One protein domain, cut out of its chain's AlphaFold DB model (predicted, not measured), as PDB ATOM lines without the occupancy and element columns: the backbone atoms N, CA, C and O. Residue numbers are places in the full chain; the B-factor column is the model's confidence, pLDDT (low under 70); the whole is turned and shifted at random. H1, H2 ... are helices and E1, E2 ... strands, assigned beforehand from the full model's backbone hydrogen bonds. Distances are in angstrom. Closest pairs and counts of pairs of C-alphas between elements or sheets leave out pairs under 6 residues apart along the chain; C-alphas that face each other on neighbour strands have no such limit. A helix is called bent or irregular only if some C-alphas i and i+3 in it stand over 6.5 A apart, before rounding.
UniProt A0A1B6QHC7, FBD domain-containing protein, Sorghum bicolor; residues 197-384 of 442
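What this domain is: This is residues 197 to 384 of the 442 residues of the protein "FBD domain-containing protein" of Sorghum bicolor (UniProt A0A1B6QHC7). A twisted six-stranded sheet makes a wall, with H5 and H6 covering one face, no named helix packed on the other, and H1 to H4 clustered beyond H5, toward the edge strand E1. On the opposite side of the sheet a loop reaches out to the small helix H7, and a long tail follows E6. The 188 printed residues run E1 H1 H2 E2 H3 H4 E3 H5 E4 H6 E5 H7 E6; the sheet order is E1 E2 E3 E4 E5 E6, mixed, and the class is mixed, helices and strands, with under half of the residues in named elements. The whole is compact, with a radius of gyration of the C-alphas of 15.8 A and spans of 40 by 40 by 35 A.

How they stand to each other: E1, residues 200 to 205, is parallel to E2, residues 228 to 233, with N 203 and O 230 at 2.8 A, within hydrogen-bond range. E3, residues 263 to 269, is parallel to E2 (N 231 and O 265, 2.8 A) and to E4, residues 291 to 296 (N 266 and O 293, 2.8 A). E5, residues 323 to 329, is parallel to E4 (N 294 and O 326, 2.8 A) and antiparallel to E6, residues 361 to 367 (N 325 and O 365, 2.8 A). H5, residues 273 to 283, lies over E3 and E4 at a height over the sheet of 9.5 A, along the strands. On the same face, H6, residues 304 to 315, has a height of 8.1 A and runs slantwise to the strands, at 37 degrees to E4 on the local plane. Residues 310 to 314 of H6 alone touch H5, closest at the C-alphas of Leu 314 and Lys 280, 5.5 A, at a steep tilt of 50 degrees, the same way. H3, residues 242 to 252, the hub, touches H5 at a shallow tilt of 22 degrees, closest at the C-alphas of Ser 252 and Phe 282, 5.6 A. H3 also touches H1, residues 210 to 213 (C-alphas of Thr 244 and His 210, 6.1 A), and H2, residues 216 to 221 (C-alphas of Val 251 and Pro 217, 5.1 A). H2 only grazes the sheet and only just touches H4, residues 255 to 259, with 3 pairs of C-alphas within 8 A. H7, residues 340 to 344, touches no helix and is not on the sheet. Four strand-helix-strand units, parallel neighbour strands joined through helices, have right-handed crossovers: E1, H1 H2, E2; E2, H3 H4, E3; E3, H5, E4; and E4, H6, E5. Every O i to N i+4 pair is within hydrogen-bond range in H2, H4, H5 and H7, but 5 of 7 in H3 and 5 of 8 in H6; H1 is too short for such a pair.

Where its parts are: E1 begins at C-alpha 200, (241.325, 197.781, 336.487), and E6 ends at C-alpha 367, (219.226, 191.810, 332.025). From first to last C-alpha, E5 measures 19.7 A, E6 19.6 A, H3 17.5 A, H6 16.6 A and H5 15.4 A. H6 is irregular, with C-alphas 310 and 313 7.1 A apart, and H3 only just, with C-alphas 242 and 245 6.8 A apart.

The domain as a whole: The farthest C-alphas, of Arg 243 and Lys 383, are 44.3 A apart. The printed part has no cut, and the link from H7 to E6, 16 residues, is long. Mean pLDDT of the printed part is 81.1; residues 237 to 244, 332 to 338, 354 to 361 and 370 to 384 are under 70.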
ATOM      1  N   THR A 197     245.042 206.829 336.023       96.69
ATOM      2  CA  THR A 197     245.598 205.855 335.077       96.69
ATOM      3  C   THR A 197     245.069 204.444 335.336       96.69
ATOM      4  O   THR A 197     245.042 203.624 334.421       96.69
ATOM      5  N   VAL A 198     244.577 204.173 336.555       97.44
ATOM      6  CA  VAL A 198     244.031 202.868 336.947       97.44
ATOM      7  C   VAL A 198     242.700 202.617 336.242       97.44
ATOM      8  O   VAL A 198     241.698 203.277 336.525       97.44
ATOM      9  N   LYS A 199     242.695 201.612 335.363       97.06
ATOM     10  CA  LYS A 199     241.520 201.134 334.622       97.06
ATOM     11  C   LYS A 199     240.918 199.871 335.225       97.06
ATOM     12  O   LYS A 199     239.710 199.663 335.110       97.06
ATOM     13  N   ILE A 200     241.743 199.043 335.869       96.69
ATOM     14  CA  ILE A 200     241.325 197.781 336.487       96.69
ATOM     15  C   ILE A 200     241.633 197.834 337.977       96.69
ATOM     16  O   ILE A 200     242.789 197.972 338.385       96.69
ATOM     17  N   LEU A 201     240.583 197.717 338.787       96.25
ATOM     18  CA  LEU A 201     240.667 197.816 340.238       96.25
ATOM     19  C   LEU A 201     240.097 196.559 340.893       96.25
ATOM     20  O   LEU A 201     238.930 196.234 340.682       96.25
ATOM     21  N   ALA A 202     240.881 195.892 341.744       94.25
ATOM     22  CA  ALA A 202     240.398 194.760 342.538       94.25
ATOM     23  C   ALA A 202     240.421 195.042 344.046       94.25
ATOM     24  O   ALA A 202     241.458 195.365 344.625       94.25
ATOM     25  N   ILE A 203     239.275 194.873 344.706       92.88
ATOM     26  CA  ILE A 203     239.069 195.172 346.125       92.88
ATOM     27  C   ILE A 203     238.530 193.941 346.852       92.88
ATOM     28  O   ILE A 203     237.556 193.322 346.428       92.88
ATOM     29  N   GLN A 204     239.109 193.638 348.008       90.50
ATOM     30  CA  GLN A 204     238.582 192.662 348.955       90.50
ATOM     31  C   GLN A 204     237.819 193.381 350.068       90.50
ATOM     32  O   GLN A 204     238.291 194.372 350.627       90.50
ATOM     33  N   VAL A 205     236.617 192.916 350.410       89.38
ATOM     34  CA  VAL A 205     235.800 193.604 351.419       89.38
ATOM     35  C   VAL A 205     234.847 192.655 352.141       89.38
ATOM     36  O   VAL A 205     234.168 191.827 351.535       89.38
ATOM     37  N   ARG A 206     234.737 192.806 353.467       88.62
ATOM     38  CA  ARG A 206     233.674 192.169 354.260       88.62
ATOM     39  C   ARG A 206     232.418 193.037 354.193       88.62
ATOM     40  O   ARG A 206     232.207 193.906 355.036       88.62
ATOM     41  N   LEU A 207     231.547 192.787 353.214       88.19
ATOM     42  CA  LEU A 207     230.349 193.612 352.948       88.19
ATOM     43  C   LEU A 207     229.359 193.701 354.127       88.19
ATOM     44  O   LEU A 207     228.570 194.641 354.220       88.19
ATOM     45  N   ALA A 208     229.387 192.731 355.047       85.06
ATOM     46  CA  ALA A 208     228.578 192.752 356.266       85.06
ATOM     47  C   ALA A 208     229.151 193.660 357.379       85.06
ATOM     48  O   ALA A 208     228.444 193.981 358.336       85.06
ATOM     49  N   VAL A 209     230.415 194.087 357.277       85.38
ATOM     50  CA  VAL A 209     231.121 194.849 358.312       85.38
ATOM     51  C   VAL A 209     231.137 196.331 357.945       85.38
ATOM     52  O   VAL A 209     231.881 196.769 357.076       85.38
ATOM     53  N   HIS A 210     230.343 197.135 358.659       83.88
ATOM     54  CA  HIS A 210     230.222 198.582 358.420       83.88
ATOM     55  C   HIS A 210     231.575 199.317 358.377       83.88
ATOM     56  O   HIS A 210     231.784 200.203 357.552       83.88
ATOM     57  N   ASN A 211     232.496 198.967 359.279       82.19
ATOM     58  CA  ASN A 211     233.806 199.618 359.352       82.19
ATOM     59  C   ASN A 211     234.693 199.346 358.137       82.19
ATOM     60  O   ASN A 211     235.544 200.179 357.836       82.19
ATOM     61  N   ASP A 212     234.457 198.244 357.434       83.94
ATOM     62  CA  ASP A 212     235.205 197.897 356.235       83.94
ATOM     63  C   ASP A 212     234.641 198.637 355.028       83.94
ATOM     64  O   ASP A 212     235.373 199.230 354.239       83.94
ATOM     65  N   VAL A 213     233.312 198.671 354.922       87.69
ATOM     66  CA  VAL A 213     232.633 199.266 353.769       87.69
ATOM     67  C   VAL A 213     232.620 200.796 353.796       87.69
ATOM     68  O   VAL A 213     232.543 201.413 352.741       87.69
ATOM     69  N   LYS A 214     232.738 201.447 354.965       87.69
ATOM     70  CA  LYS A 214     232.697 202.924 355.066       87.69
ATOM     71  C   LYS A 214     233.856 203.630 354.351       87.69
ATOM     72  O   LYS A 214     233.742 204.812 354.036       87.69
ATOM     73  N   ARG A 215     234.974 202.932 354.118       87.25
ATOM     74  CA  ARG A 215     236.139 203.458 353.384       87.25
ATOM     75  C   ARG A 215     236.018 203.268 351.875       87.25
ATOM     76  O   ARG A 215     236.615 204.041 351.134       87.25
ATOM     77  N   LEU A 216     235.209 202.307 351.427       89.69
ATOM     78  CA  LEU A 216     235.052 201.968 350.014       89.69
ATOM     79  C   LEU A 216     234.709 203.185 349.129       89.69
ATOM     80  O   LEU A 216     235.344 203.326 348.086       89.69
ATOM     81  N   PRO A 217     233.804 204.112 349.523       90.50
ATOM     82  CA  PRO A 217     233.533 205.292 348.708       90.50
ATOM     83  C   PRO A 217     234.749 206.195 348.480       90.50
ATOM     84  O   PRO A 217     234.958 206.654 347.364       90.50
ATOM     85  N   SER A 218     235.555 206.455 349.515       90.00
ATOM     86  CA  SER A 218     236.755 207.287 349.370       90.00
ATOM     87  C   SER A 218     237.779 206.621 348.452       90.00
ATOM     88  O   SER A 218     238.393 207.289 347.636       90.00
ATOM     89  N   TYR A 219     237.914 205.298 348.540       90.31
ATOM     90  CA  TYR A 219     238.835 204.529 347.705       90.31
ATOM     91  C   TYR A 219     238.439 204.568 346.234       90.31
ATOM     92  O   TYR A 219     239.265 204.876 345.391       90.31
ATOM     93  N   LEU A 220     237.164 204.327 345.921       92.31
ATOM     94  CA  LEU A 220     236.684 204.384 344.538       92.31
ATOM     95  C   LEU A 220     236.856 205.783 343.922       92.31
ATOM     96  O   LEU A 220     237.162 205.892 342.741       92.31
ATOM     97  N   ARG A 221     236.733 206.855 344.719       92.38
ATOM     98  CA  ARG A 221     237.010 208.232 344.262       92.38
ATOM     99  C   ARG A 221     238.475 208.489 343.912       92.38
ATOM    100  O   ARG A 221     238.741 209.408 343.150       92.38
ATOM    101  N   CYS A 222     239.403 207.704 344.453       93.31
ATOM    102  CA  CYS A 222     240.819 207.819 344.114       93.31
ATOM    103  C   CYS A 222     241.117 207.315 342.695       93.31
ATOM    104  O   CYS A 222     242.155 207.655 342.144       93.31
ATOM    105  N   PHE A 223     240.223 206.523 342.099       95.00
ATOM    106  CA  PHE A 223     240.427 205.882 340.801       95.00
ATOM    107  C   PHE A 223     239.259 206.240 339.864       95.00
ATOM    108  O   PHE A 223     238.327 205.450 339.682       95.00
ATOM    109  N   PRO A 224     239.242 207.468 339.312       94.25
ATOM    110  CA  PRO A 224     238.105 207.967 338.540       94.25
ATOM    111  C   PRO A 224     237.908 207.262 337.186       94.25
ATOM    112  O   PRO A 224     236.789 207.250 336.679       94.25
ATOM    113  N   SER A 225     238.947 206.640 336.624       95.62
ATOM    114  CA  SER A 225     238.933 206.045 335.274       95.62
ATOM    115  C   SER A 225     238.733 204.525 335.256       95.62
ATOM    116  O   SER A 225     239.064 203.868 334.273       95.62
ATOM    117  N   VAL A 226     238.227 203.940 336.345       96.75
ATOM    118  CA  VAL A 226     238.036 202.486 336.441       96.75
ATOM    119  C   VAL A 226     236.945 202.015 335.475       96.75
ATOM    120  O   VAL A 226     235.783 202.404 335.599       96.75
ATOM    121  N   GLU A 227     237.326 201.123 334.562       96.25
ATOM    122  CA  GLU A 227     236.452 200.471 333.581       96.25
ATOM    123  C   GLU A 227     236.089 199.033 334.003       96.25
ATOM    124  O   GLU A 227     234.964 198.587 333.755       96.25
ATOM    125  N   SER A 228     237.012 198.328 334.674       95.81
ATOM    126  CA  SER A 228     236.808 196.982 335.231       95.81
ATOM    127  C   SER A 228     236.967 196.998 336.752       95.81
ATOM    128  O   SER A 228     238.031 197.331 337.283       95.81
ATOM    129  N   LEU A 229     235.899 196.646 337.472       96.06
ATOM    130  CA  LEU A 229     235.887 196.577 338.933       96.06
ATOM    131  C   LEU A 229     235.697 195.136 339.405       96.06
ATOM    132  O   LEU A 229     234.677 194.505 339.132       96.06
ATOM    133  N   HIS A 230     236.640 194.652 340.208       94.44
ATOM    134  CA  HIS A 230     236.570 193.349 340.855       94.44
ATOM    135  C   HIS A 230     236.327 193.530 342.350       94.44
ATOM    136  O   HIS A 230     237.119 194.158 343.050       94.44
ATOM    137  N   ILE A 231     235.249 192.945 342.865       93.44
ATOM    138  CA  ILE A 231     234.939 192.920 344.296       93.44
ATOM    139  C   ILE A 231     234.973 191.478 344.779       93.44
ATOM    140  O   ILE A 231     234.144 190.674 344.368       93.44
ATOM    141  N   GLN A 232     235.880 191.155 345.695       91.44
ATOM    142  CA  GLN A 232     235.899 189.867 346.380       91.44
ATOM    143  C   GLN A 232     235.223 189.970 347.746       91.44
ATOM    144  O   GLN A 232     235.674 190.698 348.637       91.44
ATOM    145  N   SER A 233     234.138 189.214 347.916       90.69
ATOM    146  CA  SER A 233     233.404 189.147 349.177       90.69
ATOM    147  C   SER A 233     234.151 188.276 350.185       90.69
ATOM    148  O   SER A 233     234.263 187.054 350.039       90.69
ATOM    149  N   LEU A 234     234.646 188.895 351.256       88.19
ATOM    150  CA  LEU A 234     235.270 188.181 352.366       88.19
ATOM    151  C   LEU A 234     234.209 187.708 353.368       88.19
ATOM    152  O   LEU A 234     233.292 188.447 353.739       88.19
ATOM    153  N   LYS A 235     234.362 186.473 353.862       82.62
ATOM    154  CA  LYS A 235     233.445 185.887 354.850       82.62
ATOM    155  C   LYS A 235     233.439 186.722 356.139       82.62
ATOM    156  O   LYS A 235     234.488 187.029 356.703       82.62
ATOM    157  N   SER A 236     232.246 187.044 356.637       71.69
ATOM    158  CA  SER A 236     232.043 187.666 357.949       71.69
ATOM    159  C   SER A 236     231.505 186.638 358.941       71.69
ATOM    160  O   SER A 236     230.645 185.835 358.593       71.69
ATOM    161  N   ILE A 237     231.980 186.687 360.187       62.28
ATOM    162  CA  ILE A 237     231.441 185.886 361.302       62.28
ATOM    163  C   ILE A 237     230.171 186.549 361.877       62.28
ATOM    164  O   ILE A 237     229.349 185.886 362.500       62.28
ATOM    165  N   LYS A 238     229.982 187.859 361.657       58.88
ATOM    166  CA  LYS A 238     228.884 188.646 362.244       58.88
ATOM    167  C   LYS A 238     227.867 189.088 361.178       58.88
ATOM    168  O   LYS A 238     228.288 189.465 360.077       58.88
ATOM    169  N   PRO A 239     226.557 189.088 361.493       54.44
ATOM    170  CA  PRO A 239     225.517 189.517 360.561       54.44
ATOM    171  C   PRO A 239     225.605 191.018 360.246       54.44
ATOM    172  O   PRO A 239     226.047 191.828 361.066       54.44
ATOM    173  N   ALA A 240     225.167 191.387 359.040       56.00
ATOM    174  CA  ALA A 240     225.157 192.768 358.566       56.00
ATOM    175  C   ALA A 240     224.195 193.642 359.394       56.00
ATOM    176  O   ALA A 240     223.051 193.265 359.644       56.00
ATOM    177  N   ARG A 241     224.632 194.842 359.798       58.22
ATOM    178  CA  ARG A 241     223.762 195.836 360.461       58.22
ATOM    179  C   ARG A 241     222.972 196.643 359.419       58.22
ATOM    180  O   ARG A 241     223.508 196.968 358.366       58.22
ATOM    181  N   LYS A 242     221.747 197.089 359.745       57.94
ATOM    182  CA  LYS A 242     220.873 197.922 358.870       57.94
ATOM    183  C   LYS A 242     221.541 199.187 358.278       57.94
ATOM    184  O   LYS A 242     221.058 199.722 357.287       57.94
ATOM    185  N   ARG A 243     222.651 199.677 358.851       60.53
ATOM    186  CA  ARG A 243     223.343 200.917 358.433       60.53
ATOM    187  C   ARG A 243     224.111 200.821 357.100       60.53
ATOM    188  O   ARG A 243     224.535 201.854 356.595       60.53
ATOM    189  N   THR A 244     224.254 199.639 356.499       66.00
ATOM    190  CA  THR A 244     225.028 199.447 355.256       66.00
ATOM    191  C   THR A 244     224.349 200.034 354.004       66.00
ATOM    192  O   THR A 244     225.033 200.448 353.073       66.00
ATOM    193  N   LEU A 245     223.015 200.169 353.987       70.12
ATOM    194  CA  LEU A 245     222.271 200.625 352.798       70.12
ATOM    195  C   LEU A 245     222.645 202.055 352.354       70.12
ATOM    196  O   LEU A 245     222.789 202.322 351.164       70.12
ATOM    197  N   LYS A 246     222.860 202.967 353.316       78.38
ATOM    198  CA  LYS A 246     223.278 204.353 353.035       78.38
ATOM    199  C   LYS A 246     224.659 204.413 352.372       78.38
ATOM    200  O   LYS A 246     224.925 205.314 351.585       78.38
ATOM    201  N   ILE A 247     225.538 203.453 352.668       82.06
ATOM    202  CA  ILE A 247     226.877 203.383 352.071       82.06
ATOM    203  C   ILE A 247     226.770 202.993 350.600       82.06
ATOM    204  O   ILE A 247     227.440 203.592 349.768       82.06
ATOM    205  N   TRP A 248     225.879 202.064 350.256       83.69
ATOM    206  CA  TRP A 248     225.653 201.673 348.863       83.69
ATOM    207  C   TRP A 248     225.124 202.814 348.010       83.69
ATOM    208  O   TRP A 248     225.572 202.964 346.881       83.69
ATOM    209  N   GLN A 249     224.260 203.664 348.570       81.56
ATOM    210  CA  GLN A 249     223.834 204.902 347.913       81.56
ATOM    211  C   GLN A 249     225.005 205.865 347.679       81.56
ATOM    212  O   GLN A 249     225.076 206.495 346.631       81.56
ATOM    213  N   LYS A 250     225.947 205.968 348.630       85.31
ATOM    214  CA  LYS A 250     227.168 206.770 348.447       85.31
ATOM    215  C   LYS A 250     228.079 206.177 347.372       85.31
ATOM    216  O   LYS A 250     228.578 206.934 346.553       85.31
ATOM    217  N   VAL A 251     228.288 204.855 347.365       84.81
ATOM    218  CA  VAL A 251     229.116 204.151 346.365       84.81
ATOM    219  C   VAL A 251     228.539 204.332 344.967       84.81
ATOM    220  O   VAL A 251     229.245 204.727 344.048       84.81
ATOM    221  N   SER A 252     227.240 204.104 344.819       81.88
ATOM    222  CA  SER A 252     226.549 204.220 343.539       81.88
ATOM    223  C   SER A 252     226.378 205.665 343.066       81.88
ATOM    224  O   SER A 252     226.004 205.905 341.922       81.88
ATOM    225  N   ALA A 253     226.666 206.644 343.928       86.25
ATOM    226  CA  ALA A 253     226.713 208.050 343.565       86.25
ATOM    227  C   ALA A 253     228.046 208.476 342.923       86.25
ATOM    228  O   ALA A 253     228.083 209.561 342.337       86.25
ATOM    229  N   ILE A 254     229.107 207.670 343.049       88.69
ATOM    230  CA  ILE A 254     230.456 207.993 342.568       88.69
ATOM    231  C   ILE A 254     230.477 207.975 341.044       88.69
ATOM    232  O   ILE A 254     229.898 207.089 340.423       88.69
ATOM    233  N   GLU A 255     231.157 208.953 340.453       86.88
ATOM    234  CA  GLU A 255     231.189 209.145 339.006       86.88
ATOM    235  C   GLU A 255     231.743 207.932 338.258       86.88
ATOM    236  O   GLU A 255     231.059 207.435 337.372       86.88
ATOM    237  N   CYS A 256     232.888 207.370 338.672       87.44
ATOM    238  CA  CYS A 256     233.435 206.172 338.024       87.44
ATOM    239  C   CYS A 256     232.436 205.003 338.027       87.44
ATOM    240  O   CYS A 256     232.221 204.353 337.005       87.44
ATOM    241  N   VAL A 257     231.725 204.806 339.143       88.69
ATOM    242  CA  VAL A 257     230.680 203.784 339.269       88.69
ATOM    243  C   VAL A 257     229.492 204.076 338.356       88.69
ATOM    244  O   VAL A 257     228.972 203.168 337.718       88.69
ATOM    245  N   LYS A 258     229.056 205.333 338.269       88.75
ATOM    246  CA  LYS A 258     227.932 205.720 337.414       88.75
ATOM    247  C   LYS A 258     228.262 205.606 335.934       88.75
ATOM    248  O   LYS A 258     227.458 205.057 335.194       88.75
ATOM    249  N   SER A 259     229.395 206.137 335.488       89.38
ATOM    250  CA  SER A 259     229.596 206.480 334.075       89.38
ATOM    251  C   SER A 259     230.834 205.868 333.421       89.38
ATOM    252  O   SER A 259     231.034 206.115 332.231       89.38
ATOM    253  N   GLN A 260     231.647 205.077 334.132       92.00
ATOM    254  CA  GLN A 260     232.887 204.502 333.579       92.00
ATOM    255  C   GLN A 260     232.924 202.973 333.614       92.00
ATOM    256  O   GLN A 260     233.365 202.363 332.643       92.00
ATOM    257  N   ILE A 261     232.415 202.340 334.677       94.88
ATOM    258  CA  ILE A 261     232.498 200.878 334.811       94.88
ATOM    259  C   ILE A 261     231.666 200.169 333.732       94.88
ATOM    260  O   ILE A 261     230.439 200.295 333.693       94.88
ATOM    261  N   ARG A 262     232.353 199.362 332.917       94.75
ATOM    262  CA  ARG A 262     231.790 198.476 331.884       94.75
ATOM    263  C   ARG A 262     231.714 197.026 332.340       94.75
ATOM    264  O   ARG A 262     230.766 196.318 331.994       94.75
ATOM    265  N   LEU A 263     232.682 196.598 333.147       94.62
ATOM    266  CA  LEU A 263     232.783 195.242 333.670       94.62
ATOM    267  C   LEU A 263     232.794 195.265 335.199       94.62
ATOM    268  O   LEU A 263     233.609 195.938 335.825       94.62
ATOM    269  N   MET A 264     231.892 194.497 335.806       94.81
ATOM    270  CA  MET A 264     231.872 194.264 337.247       94.81
ATOM    271  C   MET A 264     231.992 192.773 337.524       94.81
ATOM    272  O   MET A 264     231.103 192.011 337.148       94.81
ATOM    273  N   VAL A 265     233.039 192.361 338.229       93.94
ATOM    274  CA  VAL A 265     233.253 190.967 338.626       93.94
ATOM    275  C   VAL A 265     233.122 190.842 340.136       93.94
ATOM    276  O   VAL A 265     233.854 191.457 340.905       93.94
ATOM    277  N   PHE A 266     232.170 190.034 340.579       94.06
ATOM    278  CA  PHE A 266     231.910 189.776 341.983       94.06
ATOM    279  C   PHE A 266     232.386 188.374 342.352       94.06
ATOM    280  O   PHE A 266     231.756 187.376 342.001       94.06
ATOM    281  N   HIS A 267     233.497 188.313 343.075       91.12
ATOM    282  CA  HIS A 267     234.146 187.084 343.501       91.12
ATOM    283  C   HIS A 267     233.624 186.597 344.852       91.12
ATOM    284  O   HIS A 267     233.293 187.389 345.740       91.12
ATOM    285  N   ASP A 268     233.611 185.275 345.021       90.06
ATOM    286  CA  ASP A 268     233.192 184.587 346.245       90.06
ATOM    287  C   ASP A 268     231.748 184.903 346.688       90.06
ATOM    288  O   ASP A 268     231.472 185.121 347.873       90.06
ATOM    289  N   PHE A 269     230.794 184.895 345.754       91.75
ATOM    290  CA  PHE A 269     229.374 185.090 346.059       91.75
ATOM    291  C   PHE A 269     228.798 183.947 346.905       91.75
ATOM    292  O   PHE A 269     228.889 182.777 346.525       91.75
ATOM    293  N   ARG A 270     228.160 184.284 348.035       91.62
ATOM    294  CA  ARG A 270     227.569 183.325 348.991       91.62
ATOM    295  C   ARG A 270     226.055 183.471 349.134       91.62
ATOM    296  O   ARG A 270     225.431 182.698 349.853       91.62
ATOM    297  N   GLY A 271     225.452 184.457 348.469       89.94
ATOM    298  CA  GLY A 271     224.014 184.716 348.534       89.94
ATOM    299  C   GLY A 271     223.575 185.440 349.803       89.94
ATOM    300  O   GLY A 271     222.397 185.377 350.166       89.94
ATOM    301  N   TYR A 272     224.492 186.124 350.495       89.62
ATOM    302  CA  TYR A 272     224.132 186.909 351.672       89.62
ATOM    303  C   TYR A 272     223.322 188.150 351.284       89.62
ATOM    304  O   TYR A 272     223.556 188.783 350.255       89.62
ATOM    305  N   ALA A 273     222.400 188.567 352.157       87.75
ATOM    306  CA  ALA A 273     221.543 189.727 351.903       87.75
ATOM    307  C   ALA A 273     222.336 191.026 351.652       87.75
ATOM    308  O   ALA A 273     221.914 191.862 350.854       87.75
ATOM    309  N   CYS A 274     223.500 191.196 352.295       86.44
ATOM    310  CA  CYS A 274     224.378 192.344 352.053       86.44
ATOM    311  C   CYS A 274     225.022 192.321 350.657       86.44
ATOM    312  O   CYS A 274     225.128 193.379 350.045       86.44
ATOM    313  N   GLU A 275     225.398 191.142 350.149       91.75
ATOM    314  CA  GLU A 275     225.955 190.956 348.801       91.75
ATOM    315  C   GLU A 275     224.899 191.302 347.749       91.75
ATOM    316  O   GLU A 275     225.137 192.128 346.873       91.75
ATOM    317  N   ILE A 276     223.690 190.754 347.904       90.81
ATOM    318  CA  ILE A 276     222.559 191.014 347.002       90.81
ATOM    319  C   ILE A 276     222.178 192.502 347.027       90.81
ATOM    320  O   ILE A 276     221.957 193.108 345.981       90.81
ATOM    321  N   SER A 277     222.129 193.119 348.213       89.25
ATOM    322  CA  SER A 277     221.823 194.547 348.361       89.25
ATOM    323  C   SER A 277     222.869 195.444 347.693       89.25
ATOM    324  O   SER A 277     222.494 196.437 347.062       89.25
ATOM    325  N   PHE A 278     224.153 195.096 347.807       90.94
ATOM    326  CA  PHE A 278     225.241 195.797 347.132       90.94
ATOM    327  C   PHE A 278     225.120 195.673 345.608       90.94
ATOM    328  O   PHE A 278     225.024 196.693 344.932       90.94
ATOM    329  N   LEU A 279     225.030 194.443 345.086       92.75
ATOM    330  CA  LEU A 279     224.909 194.167 343.649       92.75
ATOM    331  C   LEU A 279     223.698 194.873 343.034       92.75
ATOM    332  O   LEU A 279     223.813 195.500 341.982       92.75
ATOM    333  N   LYS A 280     222.554 194.837 343.726       89.94
ATOM    334  CA  LYS A 280     221.347 195.549 343.304       89.94
ATOM    335  C   LYS A 280     221.599 197.053 343.230       89.94
ATOM    336  O   LYS A 280     221.343 197.658 342.200       89.94
ATOM    337  N   SER A 281     222.123 197.654 344.297       87.88
ATOM    338  CA  SER A 281     222.358 199.107 344.347       87.88
ATOM    339  C   SER A 281     223.360 199.578 343.291       87.88
ATOM    340  O   SER A 281     223.224 200.683 342.772       87.88
ATOM    341  N   PHE A 282     224.357 198.743 342.990       89.94
ATOM    342  CA  PHE A 282     225.351 198.979 341.951       89.94
ATOM    343  C   PHE A 282     224.697 198.972 340.563       89.94
ATOM    344  O   PHE A 282     224.695 199.998 339.887       89.94
ATOM    345  N   ALA A 283     224.027 197.870 340.202       88.19
ATOM    346  CA  ALA A 283     223.384 197.692 338.897       88.19
ATOM    347  C   ALA A 283     222.313 198.751 338.579       88.19
ATOM    348  O   ALA A 283     222.076 199.066 337.418       88.19
ATOM    349  N   GLN A 284     221.644 199.301 339.597       87.75
ATOM    350  CA  GLN A 284     220.607 200.324 339.411       87.75
ATOM    351  C   GLN A 284     221.147 201.686 338.959       87.75
ATOM    352  O   GLN A 284     220.374 202.499 338.460       87.75
ATOM    353  N   ARG A 285     222.429 201.974 339.198       84.81
ATOM    354  CA  ARG A 285     223.008 203.324 339.064       84.81
ATOM    355  C   ARG A 285     224.161 203.401 338.073       84.81
ATOM    356  O   ARG A 285     224.540 204.499 337.682       84.81
ATOM    357  N   THR A 286     224.723 202.261 337.700       86.81
ATOM    358  CA  THR A 286     225.722 202.142 336.642       86.81
ATOM    359  C   THR A 286     225.053 202.292 335.279       86.81
ATOM    360  O   THR A 286     224.160 201.518 334.948       86.81
ATOM    361  N   GLN A 287     225.502 203.267 334.494       89.94
ATOM    362  CA  GLN A 287     224.944 203.663 333.198       89.94
ATOM    363  C   GLN A 287     225.751 203.145 332.004       89.94
ATOM    364  O   GLN A 287     225.356 203.354 330.864       89.94
ATOM    365  N   LYS A 288     226.911 202.523 332.230       92.38
ATOM    366  CA  LYS A 288     227.742 201.934 331.166       92.38
ATOM    367  C   LYS A 288     228.072 200.466 331.402       92.38
ATOM    368  O   LYS A 288     228.904 199.912 330.698       92.38
ATOM    369  N   LEU A 289     227.422 199.836 332.378       93.12
ATOM    370  CA  LEU A 289     227.661 198.432 332.678       93.12
ATOM    371  C   LEU A 289     227.242 197.573 331.479       93.12
ATOM    372  O   LEU A 289     226.070 197.567 331.113       93.12
ATOM    373  N   GLU A 290     228.195 196.846 330.907       92.75
ATOM    374  CA  GLU A 290     227.998 195.930 329.782       92.75
ATOM    375  C   GLU A 290     227.900 194.490 330.283       92.75
ATOM    376  O   GLU A 290     227.030 193.730 329.860       92.75
ATOM    377  N   THR A 291     228.775 194.108 331.220       91.81
ATOM    378  CA  THR A 291     228.823 192.752 331.775       91.81
ATOM    379  C   THR A 291     228.961 192.773 333.295       91.81
ATOM    380  O   THR A 291     229.845 193.417 333.857       91.81
ATOM    381  N   MET A 292     228.115 191.995 333.969       93.62
ATOM    382  CA  MET A 292     228.257 191.650 335.380       93.62
ATOM    383  C   MET A 292     228.583 190.164 335.501       93.62
ATOM    384  O   MET A 292     227.805 189.311 335.084       93.62
ATOM    385  N   VAL A 293     229.723 189.846 336.095       92.50
ATOM    386  CA  VAL A 293     230.184 188.482 336.329       92.50
ATOM    387  C   VAL A 293     230.048 188.156 337.811       92.50
ATOM    388  O   VAL A 293     230.586 188.864 338.651       92.50
ATOM    389  N   ILE A 294     229.358 187.072 338.148       92.50
ATOM    390  CA  ILE A 294     229.244 186.557 339.512       92.50
ATOM    391  C   ILE A 294     229.990 185.228 339.585       92.50
ATOM    392  O   ILE A 294     229.595 184.253 338.943       92.50
ATOM    393  N   VAL A 295     231.050 185.175 340.386       90.62
ATOM    394  CA  VAL A 295     231.796 183.949 340.675       90.62
ATOM    395  C   VAL A 295     231.337 183.419 342.025       90.62
ATOM    396  O   VAL A 295     231.503 184.057 343.067       90.62
ATOM    397  N   VAL A 296     230.704 182.252 342.000       89.88
ATOM    398  CA  VAL A 296     230.112 181.627 343.181       89.88
ATOM    399  C   VAL A 296     231.204 181.076 344.092       89.88
ATOM    400  O   VAL A 296     232.124 180.410 343.632       89.88
ATOM    401  N   ALA A 297     231.093 181.307 345.400       88.38
ATOM    402  CA  ALA A 297     231.994 180.691 346.364       88.38
ATOM    403  C   ALA A 297     231.837 179.161 346.344       88.38
ATOM    404  O   ALA A 297     230.726 178.626 346.444       88.38
ATOM    405  N   TYR A 298     232.962 178.450 346.245       84.62
ATOM    406  CA  TYR A 298     232.973 176.991 346.174       84.62
ATOM    407  C   TYR A 298     232.234 176.354 347.366       84.62
ATOM    408  O   TYR A 298     232.542 176.640 348.526       84.62
ATOM    409  N   GLY A 299     231.276 175.469 347.071       84.25
ATOM    410  CA  GLY A 299     230.510 174.716 348.069       84.25
ATOM    411  C   GLY A 299     229.427 175.506 348.815       84.25
ATOM    412  O   GLY A 299     228.885 174.990 349.786       84.25
ATOM    413  N   CYS A 300     229.105 176.742 348.413       85.06
ATOM    414  CA  CYS A 300     228.064 177.537 349.081       85.06
ATOM    415  C   CYS A 300     226.634 177.272 348.592       85.06
ATOM    416  O   CYS A 300     225.697 177.702 349.258       85.06
ATOM    417  N   PHE A 301     226.462 176.584 347.466       86.56
ATOM    418  CA  PHE A 301     225.152 176.265 346.901       86.56
ATOM    419  C   PHE A 301     225.100 174.796 346.507       86.56
ATOM    420  O   PHE A 301     226.076 174.264 345.971       86.56
ATOM    421  N   SER A 302     223.950 174.168 346.734       84.38
ATOM    422  CA  SER A 302     223.734 172.752 346.419       84.38
ATOM    423  C   SER A 302     223.451 172.541 344.932       84.38
ATOM    424  O   SER A 302     223.695 171.468 344.388       84.38
ATOM    425  N   SER A 303     222.944 173.572 344.247       84.12
ATOM    426  CA  SER A 303     222.688 173.549 342.805       84.12
ATOM    427  C   SER A 303     222.864 174.932 342.162       84.12
ATOM    428  O   SER A 303     222.710 175.956 342.835       84.12
ATOM    429  N   PRO A 304     223.104 175.003 340.838       83.94
ATOM    430  CA  PRO A 304     223.116 176.276 340.122       83.94
ATOM    431  C   PRO A 304     221.802 177.055 340.215       83.94
ATOM    432  O   PRO A 304     221.817 178.284 340.248       83.94
ATOM    433  N   SER A 305     220.667 176.355 340.282       85.62
ATOM    434  CA  SER A 305     219.340 176.965 340.406       85.62
ATOM    435  C   SER A 305     219.186 177.744 341.713       85.62
ATOM    436  O   SER A 305     218.627 178.835 341.707       85.62
ATOM    437  N   GLU A 306     219.741 177.236 342.814       88.62
ATOM    438  CA  GLU A 306     219.707 177.909 344.116       88.62
ATOM    439  C   GLU A 306     220.443 179.260 344.082       88.62
ATOM    440  O   GLU A 306     219.921 180.275 344.547       88.62
ATOM    441  N   ALA A 307     221.628 179.302 343.461       87.56
ATOM    442  CA  ALA A 307     222.388 180.540 343.294       87.56
ATOM    443  C   ALA A 307     221.649 181.553 342.404       87.56
ATOM    444  O   ALA A 307     221.619 182.744 342.713       87.56
ATOM    445  N   ARG A 308     221.000 181.084 341.330       87.88
ATOM    446  CA  ARG A 308     220.179 181.937 340.454       87.88
ATOM    447  C   ARG A 308     218.984 182.534 341.190       87.88
ATOM    448  O   ARG A 308     218.757 183.731 341.062       87.88
ATOM    449  N   LEU A 309     218.295 181.747 342.023       88.44
ATOM    450  CA  LEU A 309     217.186 182.231 342.855       88.44
ATOM    451  C   LEU A 309     217.619 183.372 343.789       88.44
ATOM    452  O   LEU A 309     216.861 184.315 344.006       88.44
ATOM    453  N   LYS A 310     218.854 183.343 344.311       91.44
ATOM    454  CA  LYS A 310     219.401 184.462 345.103       91.44
ATOM    455  C   LYS A 310     219.661 185.725 344.280       91.44
ATOM    456  O   LYS A 310     219.668 186.812 344.854       91.44
ATOM    457  N   LEU A 311     219.884 185.593 342.974       90.62
ATOM    458  CA  LEU A 311     220.146 186.699 342.050       90.62
ATOM    459  C   LEU A 311     218.877 187.226 341.363       90.62
ATOM    460  O   LEU A 311     218.937 188.296 340.762       90.62
ATOM    461  N   GLU A 312     217.726 186.560 341.520       87.12
ATOM    462  CA  GLU A 312     216.411 187.042 341.060       87.12
ATOM    463  C   GLU A 312     216.155 188.532 341.363       87.12
ATOM    464  O   GLU A 312     215.746 189.264 340.459       87.12
ATOM    465  N   PRO A 313     216.477 189.063 342.566       88.06
ATOM    466  CA  PRO A 313     216.281 190.480 342.874       88.06
ATOM    467  C   PRO A 313     217.017 191.458 341.946       88.06
ATOM    468  O   PRO A 313     216.649 192.636 341.919       88.06
ATOM    469  N   LEU A 314     218.049 191.009 341.220       86.31
ATOM    470  CA  LEU A 314     218.741 191.821 340.221       86.31
ATOM    471  C   LEU A 314     217.885 192.016 338.970       86.31
ATOM    472  O   LEU A 314     217.892 193.108 338.419       86.31
ATOM    473  N   PHE A 315     217.100 191.029 338.537       81.94
ATOM    474  CA  PHE A 315     216.279 191.145 337.325       81.94
ATOM    475  C   PHE A 315     215.116 192.126 337.495       81.94
ATOM    476  O   PHE A 315     214.806 192.878 336.576       81.94
ATOM    477  N   PHE A 316     214.543 192.204 338.697       78.06
ATOM    478  CA  PHE A 316     213.422 193.102 339.007       78.06
ATOM    479  C   PHE A 316     213.840 194.536 339.364       78.06
ATOM    480  O   PHE A 316     212.992 195.397 339.601       78.06
ATOM    481  N   ALA A 317     215.139 194.817 339.459       76.50
ATOM    482  CA  ALA A 317     215.622 196.149 339.785       76.50
ATOM    483  C   ALA A 317     215.490 197.089 338.572       76.50
ATOM    484  O   ALA A 317     216.087 196.833 337.530       76.50
ATOM    485  N   LYS A 318     214.752 198.202 338.721       77.00
ATOM    486  CA  LYS A 318     214.743 199.294 337.728       77.00
ATOM    487  C   LYS A 318     216.153 199.860 337.546       77.00
ATOM    488  O   LYS A 318     216.808 200.129 338.554       77.00
ATOM    489  N   ARG A 319     216.581 200.065 336.301       81.06
ATOM    490  CA  ARG A 319     217.928 200.534 335.937       81.06
ATOM    491  C   ARG A 319     217.920 201.275 334.604       81.06
ATOM    492  O   ARG A 319     216.941 201.218 333.868       81.06
ATOM    493  N   GLU A 320     219.031 201.933 334.302       75.44
ATOM    494  CA  GLU A 320     219.169 202.783 333.114       75.44
ATOM    495  C   GLU A 320     219.775 202.042 331.908       75.44
ATOM    496  O   GLU A 320     219.486 202.392 330.759       75.44
ATOM    497  N   THR A 321     220.542 200.969 332.141       80.94
ATOM    498  CA  THR A 321     221.149 200.149 331.082       80.94
ATOM    499  C   THR A 321     220.869 198.667 331.200       80.94
ATOM    500  O   THR A 321     220.679 198.128 332.289       80.94
ATOM    501  N   SER A 322     220.840 198.002 330.047       86.50
ATOM    502  CA  SER A 322     220.867 196.549 329.966       86.50
ATOM    503  C   SER A 322     222.299 196.037 330.061       86.50
ATOM    504  O   SER A 322     223.212 196.695 329.570       86.50
ATOM    505  N   TYR A 323     222.487 194.856 330.639       88.69
ATOM    506  CA  TYR A 323     223.799 194.218 330.742       88.69
ATOM    507  C   TYR A 323     223.689 192.694 330.679       88.69
ATOM    508  O   TYR A 323     222.623 192.113 330.903       88.69
ATOM    509  N   LEU A 324     224.812 192.037 330.405       88.44
ATOM    510  CA  LEU A 324     224.939 190.586 330.427       88.44
ATOM    511  C   LEU A 324     225.337 190.116 331.831       88.44
ATOM    512  O   LEU A 324     226.417 190.446 332.319       88.44
ATOM    513  N   LEU A 325     224.484 189.329 332.488       89.50
ATOM    514  CA  LEU A 325     224.796 188.686 333.762       89.50
ATOM    515  C   LEU A 325     225.364 187.290 333.508       89.50
ATOM    516  O   LEU A 325     224.649 186.408 333.037       89.50
ATOM    517  N   LYS A 326     226.632 187.074 333.856       89.50
ATOM    518  CA  LYS A 326     227.292 185.766 333.801       89.50
ATOM    519  C   LYS A 326     227.462 185.202 335.204       89.50
ATOM    520  O   LYS A 326     227.875 185.910 336.115       89.50
ATOM    521  N   LEU A 327     227.173 183.921 335.374       87.94
ATOM    522  CA  LEU A 327     227.304 183.190 336.628       87.94
ATOM    523  C   LEU A 327     228.270 182.025 336.434       87.94
ATOM    524  O   LEU A 327     228.024 181.155 335.598       87.94
ATOM    525  N   TYR A 328     229.333 182.004 337.231       86.50
ATOM    526  CA  TYR A 328     230.410 181.025 337.155       86.50
ATOM    527  C   TYR A 328     230.495 180.189 338.424       86.50
ATOM    528  O   TYR A 328     230.449 180.715 339.539       86.50
ATOM    529  N   PHE A 329     230.671 178.882 338.239       83.69
ATOM    530  CA  PHE A 329     230.877 177.928 339.323       83.69
ATOM    531  C   PHE A 329     232.305 177.376 339.271       83.69
ATOM    532  O   PHE A 329     232.641 176.693 338.296       83.69
ATOM    533  N   PRO A 330     233.137 177.639 340.295       77.56
ATOM    534  CA  PRO A 330     234.484 177.087 340.369       77.56
ATOM    535  C   PRO A 330     234.444 175.563 340.539       77.56
ATOM    536  O   PRO A 330     233.562 175.021 341.206       77.56
ATOM    537  N   THR A 331     235.424 174.873 339.951       72.00
ATOM    538  CA  THR A 331     235.497 173.400 339.943       72.00
ATOM    539  C   THR A 331     236.098 172.810 341.217       72.00
ATOM    540  O   THR A 331     235.800 171.669 341.552       72.00
ATOM    541  N   HIS A 332     236.910 173.572 341.957       69.06
ATOM    542  CA  HIS A 332     237.547 173.125 343.196       69.06
ATOM    543  C   HIS A 332     237.767 174.281 344.184       69.06
ATOM    544  O   HIS A 332     237.719 175.464 343.844       69.06
ATOM    545  N   LYS A 333     238.018 173.939 345.450       63.56
ATOM    546  CA  LYS A 333     238.324 174.910 346.508       63.56
ATOM    547  C   LYS A 333     239.703 175.527 346.269       63.56
ATOM    548  O   LYS A 333     240.682 174.796 346.181       63.56
ATOM    549  N   GLY A 334     239.786 176.855 346.242       58.47
ATOM    550  CA  GLY A 334     241.042 177.556 345.951       58.47
ATOM    551  C   GLY A 334     241.261 177.854 344.469       58.47
ATOM    552  O   GLY A 334     242.280 178.450 344.143       58.47
ATOM    553  N   ALA A 335     240.278 177.538 343.616       53.53
ATOM    554  CA  ALA A 335     240.121 178.066 342.263       53.53
ATOM    555  C   ALA A 335     239.834 179.584 342.293       53.53
ATOM    556  O   ALA A 335     238.798 180.054 341.830       53.53
ATOM    557  N   GLY A 336     240.711 180.343 342.949       57.66
ATOM    558  CA  GLY A 336     240.665 181.791 342.967       57.66
ATOM    559  C   GLY A 336     240.922 182.340 341.563       57.66
ATOM    560  O   GLY A 336     241.491 181.647 340.714       57.66
ATOM    561  N   PRO A 337     240.508 183.585 341.311       55.34
ATOM    562  CA  PRO A 337     240.507 184.158 339.971       55.34
ATOM    563  C   PRO A 337     241.893 184.547 339.450       55.34
ATOM    564  O   PRO A 337     242.004 184.945 338.298       55.34
ATOM    565  N   TRP A 338     242.927 184.464 340.285       69.25
ATOM    566  CA  TRP A 338     244.257 184.973 339.983       69.25
ATOM    567  C   TRP A 338     245.324 183.926 340.306       69.25
ATOM    568  O   TRP A 338     245.253 183.251 341.339       69.25
ATOM    569  N   ASP A 339     246.318 183.834 339.428       74.50
ATOM    570  CA  ASP A 339     247.608 183.193 339.650       74.50
ATOM    571  C   ASP A 339     248.738 184.163 339.251       74.50
ATOM    572  O   ASP A 339     248.518 185.161 338.558       74.50
ATOM    573  N   LEU A 340     249.964 183.879 339.699       78.81
ATOM    574  CA  LEU A 340     251.133 184.713 339.392       78.81
ATOM    575  C   LEU A 340     251.385 184.858 337.886       78.81
ATOM    576  O   LEU A 340     251.856 185.906 337.435       78.81
ATOM    577  N   ALA A 341     251.081 183.814 337.112       83.19
ATOM    578  CA  ALA A 341     251.273 183.809 335.669       83.19
ATOM    579  C   ALA A 341     250.363 184.844 334.992       83.19
ATOM    580  O   ALA A 341     250.835 185.648 334.193       83.19
ATOM    581  N   SER A 342     249.092 184.900 335.388       83.06
ATOM    582  CA  SER A 342     248.078 185.786 334.813       83.06
ATOM    583  C   SER A 342     248.427 187.256 334.999       83.06
ATOM    584  O   SER A 342     248.205 188.047 334.087       83.06
ATOM    585  N   GLY A 343     248.979 187.644 336.153       83.94
ATOM    586  CA  GLY A 343     249.406 189.029 336.356       83.94
ATOM    587  C   GLY A 343     250.763 189.375 335.742       83.94
ATOM    588  O   GLY A 343     250.970 190.538 335.392       83.94
ATOM    589  N   SER A 344     251.640 188.387 335.527       87.25
ATOM    590  CA  SER A 344     252.919 188.560 334.813       87.25
ATOM    591  C   SER A 344     252.741 188.639 333.289       87.25
ATOM    592  O   SER A 344     253.577 189.215 332.600       87.25
ATOM    593  N   ASP A 345     251.661 188.070 332.750       88.50
ATOM    594  CA  ASP A 345     251.381 188.073 331.316       88.50
ATOM    595  C   ASP A 345     250.831 189.430 330.850       88.50
ATOM    596  O   ASP A 345     249.666 189.767 331.078       88.50
ATOM    597  N   PHE A 346     251.666 190.215 330.166       88.62
ATOM    598  CA  PHE A 346     251.274 191.516 329.617       88.62
ATOM    599  C   PHE A 346     250.237 191.430 328.486       88.62
ATOM    600  O   PHE A 346     249.581 192.433 328.207       88.62
ATOM    601  N   LEU A 347     250.044 190.259 327.863       87.06
ATOM    602  CA  LEU A 347     248.974 190.043 326.879       87.06
ATOM    603  C   LEU A 347     247.612 189.860 327.554       87.06
ATOM    604  O   LEU A 347     246.575 190.174 326.962       87.06
ATOM    605  N   ASN A 348     247.600 189.394 328.804       83.75
ATOM    606  CA  ASN A 348     246.386 189.326 329.592       83.75
ATOM    607  C   ASN A 348     245.968 190.736 330.020       83.75
ATOM    608  O   ASN A 348     246.598 191.356 330.879       83.75
ATOM    609  N   SER A 349     244.897 191.242 329.410       85.19
ATOM    610  CA  SER A 349     244.391 192.587 329.687       85.19
ATOM    611  C   SER A 349     243.803 192.719 331.093       85.19
ATOM    612  O   SER A 349     243.890 193.800 331.662       85.19
ATOM    613  N   ASP A 350     243.237 191.646 331.662       89.44
ATOM    614  CA  ASP A 350     242.637 191.649 332.999       89.44
ATOM    615  C   ASP A 350     243.048 190.392 333.797       89.44
ATOM    616  O   ASP A 350     242.454 189.315 333.649       89.44
ATOM    617  N   PRO A 351     244.051 190.509 334.686       87.88
ATOM    618  CA  PRO A 351     244.588 189.383 335.439       87.88
ATOM    619  C   PRO A 351     243.661 188.873 336.551       87.88
ATOM    620  O   PRO A 351     244.005 187.899 337.217       87.88
ATOM    621  N   PHE A 352     242.506 189.507 336.782       87.12
ATOM    622  CA  PHE A 352     241.575 189.148 337.854       87.12
ATOM    623  C   PHE A 352     240.308 188.435 337.367       87.12
ATOM    624  O   PHE A 352     239.410 188.183 338.183       87.12
ATOM    625  N   LEU A 353     240.179 188.163 336.063       76.31
ATOM    626  CA  LEU A 353     238.997 187.508 335.509       76.31
ATOM    627  C   LEU A 353     238.969 186.017 335.855       76.31
ATOM    628  O   LEU A 353     238.065 185.621 336.586       76.31
ATOM    629  N   PHE A 354     239.941 185.217 335.404       66.50
ATOM    630  CA  PHE A 354     240.103 183.795 335.755       66.50
ATOM    631  C   PHE A 354     241.544 183.337 335.473       66.50
ATOM    632  O   PHE A 354     242.167 183.834 334.537       66.50
ATOM    633  N   SER A 355     242.044 182.357 336.231       55.25
ATOM    634  CA  SER A 355     243.345 181.724 335.976       55.25
ATOM    635  C   SER A 355     243.300 180.749 334.795       55.25
ATOM    636  O   SER A 355     242.262 180.150 334.481       55.25
ATOM    637  N   VAL A 356     244.452 180.577 334.143       45.25
ATOM    638  CA  VAL A 356     244.631 179.677 332.996       45.25
ATOM    639  C   VAL A 356     244.288 178.235 333.402       45.25
ATOM    640  O   VAL A 356     244.759 177.730 334.416       45.25
ATOM    641  N   GLY A 357     243.447 177.554 332.613       48.12
ATOM    642  CA  GLY A 357     243.090 176.140 332.820       48.12
ATOM    643  C   GLY A 357     241.798 175.878 333.607       48.12
ATOM    644  O   GLY A 357     241.403 174.722 333.762       48.12
ATOM    645  N   GLN A 358     241.084 176.911 334.066       55.22
ATOM    646  CA  GLN A 358     239.748 176.729 334.637       55.22
ATOM    647  C   GLN A 358     238.673 176.768 333.545       55.22
ATOM    648  O   GLN A 358     238.489 177.784 332.881       55.22
ATOM    649  N   VAL A 359     237.901 175.685 333.403       54.56
ATOM    650  CA  VAL A 359     236.650 175.671 332.621       54.56
ATOM    651  C   VAL A 359     235.464 175.650 333.594       54.56
ATOM    652  O   VAL A 359     234.912 174.587 333.893       54.56
ATOM    653  N   PRO A 360     235.087 176.800 334.179       61.97
ATOM    654  CA  PRO A 360     233.941 176.869 335.071       61.97
ATOM    655  C   PRO A 360     232.636 176.583 334.320       61.97
ATOM    656  O   PRO A 360     232.429 177.012 333.179       61.97
ATOM    657  N   LYS A 361     231.692 175.913 334.995       69.31
ATOM    658  CA  LYS A 361     230.311 175.855 334.496       69.31
ATOM    659  C   LYS A 361     229.771 177.280 334.476       69.31
ATOM    660  O   LYS A 361     229.753 177.949 335.510       69.31
ATOM    661  N   THR A 362     229.340 177.718 333.299       74.50
ATOM    662  CA  THR A 362     228.946 179.105 333.047       74.50
ATOM    663  C   THR A 362     227.482 179.173 332.650       74.50
ATOM    664  O   THR A 362     226.995 178.359 331.864       74.50
ATOM    665  N   TYR A 363     226.781 180.169 333.177       80.00
ATOM    666  CA  TYR A 363     225.420 180.506 332.782       80.00
ATOM    667  C   TYR A 363     225.327 181.991 332.489       80.00
ATOM    668  O   TYR A 363     226.013 182.781 333.129       80.00
ATOM    669  N   ALA A 364     224.470 182.362 331.547       83.25
ATOM    670  CA  ALA A 364     224.280 183.747 331.166       83.25
ATOM    671  C   ALA A 364     222.793 184.101 331.147       83.25
ATOM    672  O   ALA A 364     221.938 183.252 330.876       83.25
ATOM    673  N   ALA A 365     222.494 185.354 331.448       82.38
ATOM    674  CA  ALA A 365     221.184 185.944 331.262       82.38
ATOM    675  C   ALA A 365     221.362 187.393 330.814       82.38
ATOM    676  O   ALA A 365     222.193 188.118 331.363       82.38
ATOM    677  N   GLU A 366     220.573 187.816 329.837       81.94
ATOM    678  CA  GLU A 366     220.439 189.235 329.535       81.94
ATOM    679  C   GLU A 366     219.525 189.884 330.561       81.94
ATOM    680  O   GLU A 366     218.531 189.306 331.001       81.94
ATOM    681  N   VAL A 367     219.898 191.088 330.965       77.88
ATOM    682  CA  VAL A 367     219.226 191.810 332.025       77.88
ATOM    683  C   VAL A 367     218.772 193.155 331.463       77.88
ATOM    684  O   VAL A 367     219.590 194.046 331.260       77.88
ATOM    685  N   GLY A 368     217.475 193.286 331.165       75.69
ATOM    686  CA  GLY A 368     216.884 194.449 330.478       75.69
ATOM    687  C   GLY A 368     216.590 195.662 331.375       75.69
ATOM    688  O   GLY A 368     216.576 195.550 332.603       75.69
ATOM    689  N   LYS A 369     216.343 196.831 330.760       72.25
ATOM    690  CA  LYS A 369     216.099 198.122 331.447       72.25
ATOM    691  C   LYS A 369     214.797 198.147 332.256       72.25
ATOM    692  O   LYS A 369     214.780 198.589 333.405       72.25
ATOM    693  N   GLU A 370     213.716 197.648 331.665       62.84
ATOM    694  CA  GLU A 370     212.428 197.497 332.334       62.84
ATOM    695  C   GLU A 370     212.465 196.215 333.170       62.84
ATOM    696  O   GLU A 370     212.740 195.130 332.658       62.84
ATOM    697  N   GLY A 371     212.287 196.346 334.488       59.16
ATOM    698  CA  GLY A 371     212.336 195.201 335.396       59.16
ATOM    699  C   GLY A 371     211.324 194.137 334.971       59.16
ATOM    700  O   GLY A 371     210.141 194.431 334.831       59.16
ATOM    701  N   GLY A 372     211.782 192.902 334.778       60.03
ATOM    702  CA  GLY A 372     210.957 191.827 334.234       60.03
ATOM    703  C   GLY A 372     211.606 190.458 334.402       60.03
ATOM    704  O   GLY A 372     212.782 190.353 334.761       60.03
ATOM    705  N   ARG A 373     210.841 189.386 334.152       56.53
ATOM    706  CA  ARG A 373     211.393 188.022 334.158       56.53
ATOM    707  C   ARG A 373     212.332 187.872 332.969       56.53
ATOM    708  O   ARG A 373     211.879 187.845 331.831       56.53
ATOM    709  N   SER A 374     213.624 187.739 333.235       60.59
ATOM    710  CA  SER A 374     214.591 187.336 332.213       60.59
ATOM    711  C   SER A 374     214.887 185.849 332.373       60.59
ATOM    712  O   SER A 374     215.002 185.343 333.491       60.59
ATOM    713  N   ARG A 375     214.964 185.118 331.260       62.53
ATOM    714  CA  ARG A 375     215.216 183.675 331.280       62.53
ATOM    715  C   ARG A 375     216.720 183.430 331.234       62.53
ATOM    716  O   ARG A 375     217.392 183.883 330.316       62.53
ATOM    717  N   TRP A 376     217.239 182.672 332.197       68.44
ATOM    718  CA  TRP A 376     218.602 182.152 332.115       68.44
ATOM    719  C   TRP A 376     218.746 181.286 330.865       68.44
ATOM    720  O   TRP A 376     217.986 180.331 330.679       68.44
ATOM    721  N   MET A 377     219.728 181.603 330.028       67.62
ATOM    722  CA  MET A 377     220.024 180.834 328.826       67.62
ATOM    723  C   MET A 377     220.752 179.538 329.231       67.62
ATOM    724  O   MET A 377     221.740 179.592 329.977       67.62
ATOM    725  N   PRO A 378     220.281 178.350 328.805       48.41
ATOM    726  CA  PRO A 378     221.034 177.114 328.987       48.41
ATOM    727  C   PRO A 378     222.331 177.175 328.163       48.41
ATOM    728  O   PRO A 378     222.270 177.442 326.972       48.41
ATOM    729  N   LYS A 379     223.477 176.954 328.827       49.00
ATOM    730  CA  LYS A 379     224.834 176.703 328.293       49.00
ATOM    731  C   LYS A 379     225.148 177.235 326.875       49.00
ATOM    732  O   LYS A 379     224.839 176.588 325.884       49.00
ATOM    733  N   MET A 380     225.985 178.273 326.798       38.75
ATOM    734  CA  MET A 380     227.000 178.341 325.736       38.75
ATOM    735  C   MET A 380     228.162 177.417 326.127       38.75
ATOM    736  O   MET A 380     229.157 177.850 326.701       38.75
ATOM    737  N   GLU A 381     228.024 176.117 325.869       37.38
ATOM    738  CA  GLU A 381     229.167 175.198 325.809       37.38
ATOM    739  C   GLU A 381     229.761 175.260 324.399       37.38
ATOM    740  O   GLU A 381     229.647 174.315 323.630       37.38
ATOM    741  N   THR A 382     230.334 176.396 323.984       35.59
ATOM    742  CA  THR A 382     231.223 176.409 322.808       35.59
ATOM    743  C   THR A 382     232.032 177.700 322.694       35.59
ATOM    744  O   THR A 382     231.492 178.797 322.767       35.59
ATOM    745  N   LYS A 383     233.333 177.519 322.417       33.94
ATOM    746  CA  LYS A 383     234.287 178.490 321.842       33.94
ATOM    747  C   LYS A 383     234.943 179.555 322.741       33.94
ATOM    748  O   LYS A 383     235.287 180.621 322.248       33.94
ATOM    749  N   LEU A 384     235.323 179.229 323.980       36.28
ATOM    750  CA  LEU A 384     236.470 179.940 324.593       36.28
ATOM    751  C   LEU A 384     237.800 179.593 323.887       36.28
ATOM    752  O   LEU A 384     238.681 180.436 323.807       36.28
TER     753      LEU A 384